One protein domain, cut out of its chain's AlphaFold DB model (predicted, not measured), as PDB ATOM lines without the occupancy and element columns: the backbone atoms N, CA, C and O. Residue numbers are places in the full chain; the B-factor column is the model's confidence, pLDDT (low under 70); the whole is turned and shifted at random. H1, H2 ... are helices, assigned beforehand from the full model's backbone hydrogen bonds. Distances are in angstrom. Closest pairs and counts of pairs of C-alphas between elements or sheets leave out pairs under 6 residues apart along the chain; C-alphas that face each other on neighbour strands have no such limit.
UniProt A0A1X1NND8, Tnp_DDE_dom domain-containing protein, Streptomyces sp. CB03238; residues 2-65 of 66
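What this domain is: This is residues 2 to 65 of the 66 residues of the protein "Tnp_DDE_dom domain-containing protein" of Streptomyces sp. CB03238 (UniProt A0A1X1NND8). The long helix H2 is a stem; H4 and short H3 pack at its last residues, H4 steeply slanted, while H1 lies past its start on a bare link. The 64 printed residues, all helix by class, have four named helices, H1 to H4. The whole is extended, radius of gyration of the C-alphas 17.7 A, spanning 50 by 24 by 17 A.

How they stand to each other: H2, residues 19 to 37, touches H4, residues 49 to 64, with residues 31 to 35 alone; the closest C-alphas, of Leu 35 and Ala 59, are 6.2 A apart. They run opposite ways at a steep tilt of 62 degrees. H3, residues 39 to 43, only just touches H4, with 3 pairs of C-alphas within 8 A, the closest those of Leu 41 and Met 55, 7.1 A. H1, residues 2 to 8, is apart from H2, H3 and H4. Every O i to N i+4 pair is within hydrogen-bond range in H3 and H4, 2 of 3 in H1, 10 of 15 in H2.

Where its parts are: H2, 27.4 A long, begins at C-alpha 19 (-6.487, -93.290, 16.438). H4, 22.5 A, ends at C-alpha 64 (13.368, -81.148, 28.960).

The domain as a whole: The printed part has no cut. Residues 2 to 17 are under pLDDT 70.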
ATOM      1  N   ASP A   2      -9.982-100.888  28.572       55.25
ATOM      2  CA  ASP A   2     -11.202-101.497  29.126       55.25
ATOM      3  C   ASP A   2     -12.509-100.805  28.720       55.25
ATOM      4  O   ASP A   2     -13.532-101.457  28.509       55.25
ATOM      5  N   GLN A   3     -12.469 -99.490  28.493       56.59
ATOM      6  CA  GLN A   3     -13.639 -98.728  28.043       56.59
ATOM      7  C   GLN A   3     -14.072 -99.060  26.603       56.59
ATOM      8  O   GLN A   3     -15.231 -98.854  26.257       56.59
ATOM      9  N   ILE A   4     -13.172 -99.592  25.767       60.06
ATOM     10  CA  ILE A   4     -13.469 -99.936  24.366       60.06
ATOM     11  C   ILE A   4     -14.262-101.251  24.309       60.06
ATOM     12  O   ILE A   4     -15.295-101.330  23.644       60.06
ATOM     13  N   ASN A   5     -13.855-102.251  25.098       61.53
ATOM     14  CA  ASN A   5     -14.490-103.576  25.134       61.53
ATOM     15  C   ASN A   5     -15.900-103.565  25.749       61.53
ATOM     16  O   ASN A   5     -16.729-104.418  25.434       61.53
ATOM     17  N   GLY A   6     -16.195-102.612  26.638       66.06
ATOM     18  CA  GLY A   6     -17.552-102.405  27.154       66.06
ATOM     19  C   GLY A   6     -18.505-101.778  26.130       66.06
ATOM     20  O   GLY A   6     -19.705-102.014  26.195       66.06
ATOM     21  N   ARG A   7     -17.973-101.001  25.177       60.84
ATOM     22  CA  ARG A   7     -18.742-100.210  24.203       60.84
ATOM     23  C   ARG A   7     -19.106-101.006  22.951       60.84
ATOM     24  O   ARG A   7     -20.233-100.907  22.484       60.84
ATOM     25  N   ILE A   8     -18.202-101.882  22.498       63.34
ATOM     26  CA  ILE A   8     -18.460-102.863  21.423       63.34
ATOM     27  C   ILE A   8     -19.655-103.763  21.779       63.34
ATOM     28  O   ILE A   8     -20.523-103.992  20.946       63.34
ATOM     29  N   ARG A   9     -19.752-104.198  23.045       63.91
ATOM     30  CA  ARG A   9     -20.880-105.004  23.551       63.91
ATOM     31  C   ARG A   9     -22.236-104.291  23.499       63.91
ATOM     32  O   ARG A   9     -23.256-104.966  23.506       63.91
ATOM     33  N   ARG A  10     -22.258-102.955  23.459       67.06
ATOM     34  CA  ARG A  10     -23.482-102.137  23.421       67.06
ATOM     35  C   ARG A  10     -23.906-101.726  22.008       67.06
ATOM     36  O   ARG A  10     -24.887-101.008  21.873       67.06
ATOM     37  N   GLY A  11     -23.170-102.129  20.968       60.28
ATOM     38  CA  GLY A  11     -23.481-101.748  19.584       60.28
ATOM     39  C   GLY A  11     -23.339-100.247  19.292       60.28
ATOM     40  O   GLY A  11     -23.732 -99.792  18.222       60.28
ATOM     41  N   GLU A  12     -22.766 -99.470  20.218       67.69
ATOM     42  CA  GLU A  12     -22.500 -98.047  20.018       67.69
ATOM     43  C   GLU A  12     -21.468 -97.904  18.896       67.69
ATOM     44  O   GLU A  12     -20.303 -98.287  19.052       67.69
ATOM     45  N   SER A  13     -21.911 -97.371  17.751       59.12
ATOM     46  CA  SER A  13     -21.045 -97.089  16.612       59.12
ATOM     47  C   SER A  13     -19.845 -96.301  17.106       59.12
ATOM     48  O   SER A  13     -19.988 -95.254  17.740       59.12
ATOM     49  N   HIS A  14     -18.659 -96.851  16.852       60.53
ATOM     50  CA  HIS A  14     -17.392 -96.252  17.225       60.53
ATOM     51  C   HIS A  14     -17.409 -94.824  16.668       60.53
ATOM     52  O   HIS A  14     -17.238 -94.635  15.461       60.53
ATOM     53  N   CYS A  15     -17.651 -93.809  17.515       60.19
ATOM     54  CA  CYS A  15     -17.321 -92.434  17.159       60.19
ATOM     55  C   CYS A  15     -15.911 -92.537  16.594       60.19
ATOM     56  O   CYS A  15     -15.063 -93.159  17.248       60.19
ATOM     57  N   ARG A  16     -15.711 -92.096  15.345       63.53
ATOM     58  CA  ARG A  16     -14.447 -92.224  14.610       63.53
ATOM     59  C   ARG A  16     -13.380 -91.407  15.341       63.53
ATOM     60  O   ARG A  16     -13.020 -90.309  14.948       63.53
ATOM     61  N   LEU A  17     -12.928 -91.932  16.472       64.31
ATOM     62  CA  LEU A  17     -11.802 -91.484  17.252       64.31
ATOM     63  C   LEU A  17     -10.617 -91.843  16.390       64.31
ATOM     64  O   LEU A  17     -10.172 -92.992  16.367       64.31
ATOM     65  N   ASP A  18     -10.191 -90.857  15.616       71.94
ATOM     66  CA  ASP A  18      -9.023 -90.966  14.779       71.94
ATOM     67  C   ASP A  18      -7.848 -91.383  15.670       71.94
ATOM     68  O   ASP A  18      -7.380 -90.642  16.542       71.94
ATOM     69  N   ARG A  19      -7.445 -92.648  15.534       69.31
ATOM     70  CA  ARG A  19      -6.487 -93.290  16.438       69.31
ATOM     71  C   ARG A  19      -5.136 -92.585  16.379       69.31
ATOM     72  O   ARG A  19      -4.426 -92.561  17.384       69.31
ATOM     73  N   ALA A  20      -4.796 -92.000  15.230       72.06
ATOM     74  CA  ALA A  20      -3.579 -91.225  15.050       72.06
ATOM     75  C   ALA A  20      -3.664 -89.887  15.796       72.06
ATOM     76  O   ALA A  20      -2.733 -89.533  16.526       72.06
ATOM     77  N   ALA A  21      -4.803 -89.190  15.712       69.50
ATOM     78  CA  ALA A  21      -5.035 -87.977  16.497       69.50
ATOM     79  C   ALA A  21      -5.042 -88.264  18.010       69.50
ATOM     80  O   ALA A  21      -4.402 -87.544  18.780       69.50
ATOM     81  N   TYR A  22      -5.678 -89.360  18.437       74.38
ATOM     82  CA  TYR A  22      -5.774 -89.747  19.847       74.38
ATOM     83  C   TYR A  22      -4.430 -90.205  20.436       74.38
ATOM     84  O   TYR A  22      -4.158 -89.983  21.614       74.38
ATOM     85  N   ARG A  23      -3.535 -90.793  19.630       74.38
ATOM     86  CA  ARG A  23      -2.210 -91.249  20.090       74.38
ATOM     87  C   ARG A  23      -1.317 -90.090  20.550       74.38
ATOM     88  O   ARG A  23      -0.558 -90.261  21.505       74.38
ATOM     89  N   ARG A  24      -1.441 -88.903  19.940       77.38
ATOM     90  CA  ARG A  24      -0.689 -87.696  20.345       77.38
ATOM     91  C   ARG A  24      -1.047 -87.213  21.754       77.38
ATOM     92  O   ARG A  24      -0.193 -86.660  22.444       77.38
ATOM     93  N   ARG A  25      -2.258 -87.511  22.234       77.81
ATOM     94  CA  ARG A  25      -2.711 -87.175  23.592       77.81
ATOM     95  C   ARG A  25      -1.874 -87.847  24.685       77.81
ATOM     96  O   ARG A  25      -1.605 -87.224  25.703       77.81
ATOM     97  N   ASN A  26      -1.376 -89.063  24.449       83.19
ATOM     98  CA  ASN A  26      -0.553 -89.801  25.415       83.19
ATOM     99  C   ASN A  26       0.781 -89.090  25.736       83.19
ATOM    100  O   ASN A  26       1.351 -89.253  26.811       83.19
ATOM    101  N   VAL A  27       1.316 -88.289  24.808       82.56
ATOM    102  CA  VAL A  27       2.519 -87.476  25.067       82.56
ATOM    103  C   VAL A  27       2.203 -86.383  26.088       82.56
ATOM    104  O   VAL A  27       2.915 -86.234  27.079       82.56
ATOM    105  N   ILE A  28       1.085 -85.689  25.881       82.00
ATOM    106  CA  ILE A  28       0.594 -84.636  26.768       82.00
ATOM    107  C   ILE A  28       0.235 -85.225  28.140       82.00
ATOM    108  O   ILE A  28       0.663 -84.706  29.166       82.00
ATOM    109  N   GLU A  29      -0.469 -86.358  28.179       84.75
ATOM    110  CA  GLU A  29      -0.835 -87.040  29.427       84.75
ATOM    111  C   GLU A  29       0.390 -87.488  30.228       84.75
ATOM    112  O   GLU A  29       0.427 -87.281  31.439       84.75
ATOM    113  N   ARG A  30       1.427 -88.030  29.575       83.38
ATOM    114  CA  ARG A  30       2.685 -88.388  30.250       83.38
ATOM    115  C   ARG A  30       3.433 -87.169  30.782       83.38
ATOM    116  O   ARG A  30       3.970 -87.244  31.884       83.38
ATOM    117  N   CYS A  31       3.435 -86.060  30.043       83.12
ATOM    118  CA  CYS A  31       3.978 -84.787  30.516       83.12
ATOM    119  C   CYS A  31       3.250 -84.322  31.788       83.12
ATOM    120  O   CYS A  31       3.879 -84.136  32.828       83.12
ATOM    121  N   PHE A  32       1.916 -84.260  31.763       77.62
ATOM    122  CA  PHE A  32       1.126 -83.888  32.939       77.62
ATOM    123  C   PHE A  32       1.255 -84.875  34.098       77.62
ATOM    124  O   PHE A  32       1.210 -84.458  35.251       77.62
ATOM    125  N   ASN A  33       1.432 -86.166  33.828       83.56
ATOM    126  CA  ASN A  33       1.664 -87.157  34.873       83.56
ATOM    127  C   ASN A  33       3.005 -86.921  35.587       83.56
ATOM    128  O   ASN A  33       3.065 -86.977  36.812       83.56
ATOM    129  N   LYS A  34       4.062 -86.581  34.837       80.38
ATOM    130  CA  LYS A  34       5.356 -86.176  35.408       80.38
ATOM    131  C   LYS A  34       5.246 -84.856  36.178       80.38
ATOM    132  O   LYS A  34       5.725 -84.778  37.300       80.38
ATOM    133  N   LEU A  35       4.519 -83.867  35.655       79.81
ATOM    134  CA  LEU A  35       4.246 -82.613  36.372       79.81
ATOM    135  C   LEU A  35       3.486 -82.848  37.687       79.81
ATOM    136  O   LEU A  35       3.810 -82.249  38.706       79.81
ATOM    137  N   LYS A  36       2.509 -83.761  37.699       77.56
ATOM    138  CA  LYS A  36       1.757 -84.137  38.907       77.56
ATOM    139  C   LYS A  36       2.586 -84.914  39.929       77.56
ATOM    140  O   LYS A  36       2.209 -84.938  41.098       77.56
ATOM    141  N   HIS A  37       3.706 -85.516  39.525       78.06
ATOM    142  CA  HIS A  37       4.649 -86.132  40.461       78.06
ATOM    143  C   HIS A  37       5.250 -85.092  41.420       78.06
ATOM    144  O   HIS A  37       5.507 -85.390  42.587       78.06
ATOM    145  N   HIS A  38       5.375 -83.837  40.976       74.44
ATOM    146  CA  HIS A  38       5.681 -82.719  41.857       74.44
ATOM    147  C   HIS A  38       4.454 -82.415  42.724       74.44
ATOM    148  O   HIS A  38       3.563 -81.655  42.338       74.44
ATOM    149  N   LYS A  39       4.408 -83.010  43.925       70.44
ATOM    150  CA  LYS A  39       3.286 -82.859  44.872       70.44
ATOM    151  C   LYS A  39       2.906 -81.396  45.110       70.44
ATOM    152  O   LYS A  39       1.720 -81.111  45.245       70.44
ATOM    153  N   ALA A  40       3.880 -80.484  45.097       67.94
ATOM    154  CA  ALA A  40       3.670 -79.045  45.249       67.94
ATOM    155  C   ALA A  40       2.803 -78.427  44.130       67.94
ATOM    156  O   ALA A  40       1.914 -77.627  44.417       67.94
ATOM    157  N   LEU A  41       2.983 -78.863  42.875       67.50
ATOM    158  CA  LEU A  41       2.134 -78.459  41.749       67.50
ATOM    159  C   LEU A  41       0.740 -79.088  41.834       67.50
ATOM    160  O   LEU A  41      -0.256 -78.416  41.571       67.50
ATOM    161  N   ALA A  42       0.657 -80.367  42.218       68.31
ATOM    162  CA  ALA A  42      -0.605 -81.108  42.263       68.31
ATOM    163  C   ALA A  42      -1.581 -80.587  43.329       68.31
ATOM    164  O   ALA A  42      -2.792 -80.623  43.136       68.31
ATOM    165  N   THR A  43      -1.055 -80.100  44.449       75.19
ATOM    166  CA  THR A  43      -1.852 -79.619  45.587       75.19
ATOM    167  C   THR A  43      -2.064 -78.105  45.583       75.19
ATOM    168  O   THR A  43      -2.829 -77.604  46.401       75.19
ATOM    169  N   ARG A  44      -1.436 -77.378  44.642       71.50
ATOM    170  CA  ARG A  44      -1.537 -75.916  44.484       71.50
ATOM    171  C   ARG A  44      -1.350 -75.165  45.816       71.50
ATOM    172  O   ARG A  44      -2.104 -74.248  46.128       71.50
ATOM    173  N   TYR A  45      -0.338 -75.542  46.602       68.44
ATOM    174  CA  TYR A  45      -0.042 -74.862  47.874       68.44
ATOM    175  C   TYR A  45       0.502 -73.436  47.697       68.44
ATOM    176  O   TYR A  45       0.501 -72.653  48.649       68.44
ATOM    177  N   ASP A  46       0.946 -73.069  46.493       72.38
ATOM    178  CA  ASP A  46       1.462 -71.731  46.226       72.38
ATOM    179  C   ASP A  46       0.360 -70.668  46.274       72.38
ATOM    180  O   ASP A  46      -0.428 -70.491  45.343       72.38
ATOM    181  N   LYS A  47       0.367 -69.878  47.354       78.44
ATOM    182  CA  LYS A  47      -0.516 -68.714  47.537       78.44
ATOM    183  C   LYS A  47      -0.238 -67.584  46.538       78.44
ATOM    184  O   LYS A  47      -1.074 -66.700  46.366       78.44
ATOM    185  N   ARG A  48       0.936 -67.576  45.892       85.94
ATOM    186  CA  ARG A  48       1.356 -66.525  44.954       85.94
ATOM    187  C   ARG A  48       1.565 -67.084  43.550       85.94
ATOM    188  O   ARG A  48       2.379 -67.979  43.346       85.94
ATOM    189  N   ALA A  49       0.925 -66.448  42.567       85.00
ATOM    190  CA  ALA A  49       1.004 -66.833  41.154       85.00
ATOM    191  C   ALA A  49       2.445 -66.947  40.619       85.00
ATOM    192  O   ALA A  49       2.738 -67.858  39.853       85.00
ATOM    193  N   ARG A  50       3.360 -66.079  41.075       86.94
ATOM    194  CA  ARG A  50       4.774 -66.108  40.661       86.94
ATOM    195  C   ARG A  50       5.492 -67.401  41.057       86.94
ATOM    196  O   ARG A  50       6.264 -67.918  40.267       86.94
ATOM    197  N   HIS A  51       5.243 -67.923  42.262       84.25
ATOM    198  CA  HIS A  51       5.890 -69.158  42.713       84.25
ATOM    199  C   HIS A  51       5.350 -70.358  41.948       84.25
ATOM    200  O   HIS A  51       6.131 -71.182  41.480       84.25
ATOM    201  N   TYR A  52       4.034 -70.382  41.729       83.00
ATOM    202  CA  TYR A  52       3.404 -71.394  40.894       83.00
ATOM    203  C   TYR A  52       4.001 -71.405  39.478       83.00
ATOM    204  O   TYR A  52       4.386 -72.458  38.979       83.00
ATOM    205  N   GLN A  53       4.153 -70.232  38.851       86.12
ATOM    206  CA  GLN A  53       4.797 -70.114  37.540       86.12
ATOM    207  C   GLN A  53       6.248 -70.605  37.563       86.12
ATOM    208  O   GLN A  53       6.622 -71.392  36.699       86.12
ATOM    209  N   SER A  54       7.048 -70.214  38.558       87.06
ATOM    210  CA  SER A  54       8.427 -70.695  38.692       87.06
ATOM    211  C   SER A  54       8.505 -72.217  38.840       87.06
ATOM    212  O   SER A  54       9.329 -72.841  38.178       87.06
ATOM    213  N   MET A  55       7.635 -72.834  39.649       84.19
ATOM    214  CA  MET A  55       7.581 -74.294  39.791       84.19
ATOM    215  C   MET A  55       7.194 -74.994  38.488       84.19
ATOM    216  O   MET A  55       7.793 -76.013  38.154       84.19
ATOM    217  N   VAL A  56       6.226 -74.454  37.740       84.00
ATOM    218  CA  VAL A  56       5.853 -74.996  36.423       84.00
ATOM    219  C   VAL A  56       7.040 -74.914  35.463       84.00
ATOM    220  O   VAL A  56       7.356 -75.902  34.807       84.00
ATOM    221  N   THR A  57       7.738 -73.778  35.417       87.25
ATOM    222  CA  THR A  57       8.925 -73.601  34.569       87.25
ATOM    223  C   THR A  57      10.042 -74.571  34.951       87.25
ATOM    224  O   THR A  57      10.612 -75.209  34.071       87.25
ATOM    225  N   LEU A  58      10.323 -74.741  36.245       86.00
ATOM    226  CA  LEU A  58      11.321 -75.698  36.731       86.00
ATOM    227  C   LEU A  58      10.956 -77.139  36.367       86.00
ATOM    228  O   LEU A  58      11.804 -77.874  35.873       86.00
ATOM    229  N   ALA A  59       9.696 -77.533  36.543       83.38
ATOM    230  CA  ALA A  59       9.248 -78.879  36.206       83.38
ATOM    231  C   ALA A  59       9.275 -79.133  34.684       83.38
ATOM    232  O   ALA A  59       9.622 -80.228  34.244       83.38
ATOM    233  N   CYS A  60       8.988 -78.115  33.866       84.44
ATOM    234  CA  CYS A  60       9.189 -78.173  32.417       84.44
ATOM    235  C   CYS A  60      10.674 -78.305  32.041       84.44
ATOM    236  O   CYS A  60      11.002 -79.094  31.160       84.44
ATOM    237  N   LEU A  61      11.574 -77.582  32.718       86.81
ATOM    238  CA  LEU A  61      13.021 -77.694  32.504       86.81
ATOM    239  C   LEU A  61      13.550 -79.081  32.892       86.81
ATOM    240  O   LEU A  61      14.310 -79.668  32.132       86.81
ATOM    241  N   GLN A  62      13.100 -79.639  34.019       82.94
ATOM    242  CA  GLN A  62      13.441 -81.002  34.446       82.94
ATOM    243  C   GLN A  62      12.879 -82.083  33.521       82.94
ATOM    244  O   GLN A  62      13.407 -83.185  33.468       82.94
ATOM    245  N   LEU A  63      11.786 -81.798  32.811       80.69
ATOM    246  CA  LEU A  63      11.265 -82.697  31.786       80.69
ATOM    247  C   LEU A  63      12.063 -82.611  30.478       80.69
ATOM    248  O   LEU A  63      12.084 -83.584  29.722       80.69
ATOM    249  N   TRP A  64      12.640 -81.441  30.191       82.44
ATOM    250  CA  TRP A  64      13.368 -81.148  28.960       82.44
ATOM    251  C   TRP A  64      14.832 -81.594  29.011       82.44
ATOM    252  O   TRP A  64      15.344 -82.084  28.005       82.44
ATOM    253  N   LEU A  65      15.501 -81.440  30.156       75.75
ATOM    254  CA  LEU A  65      16.825 -82.024  30.359       75.75
ATOM    255  C   LEU A  65      16.684 -83.530  30.663       75.75
ATOM    256  O   LEU A  65      15.874 -83.880  31.522       75.75
TER     257      LEU A  65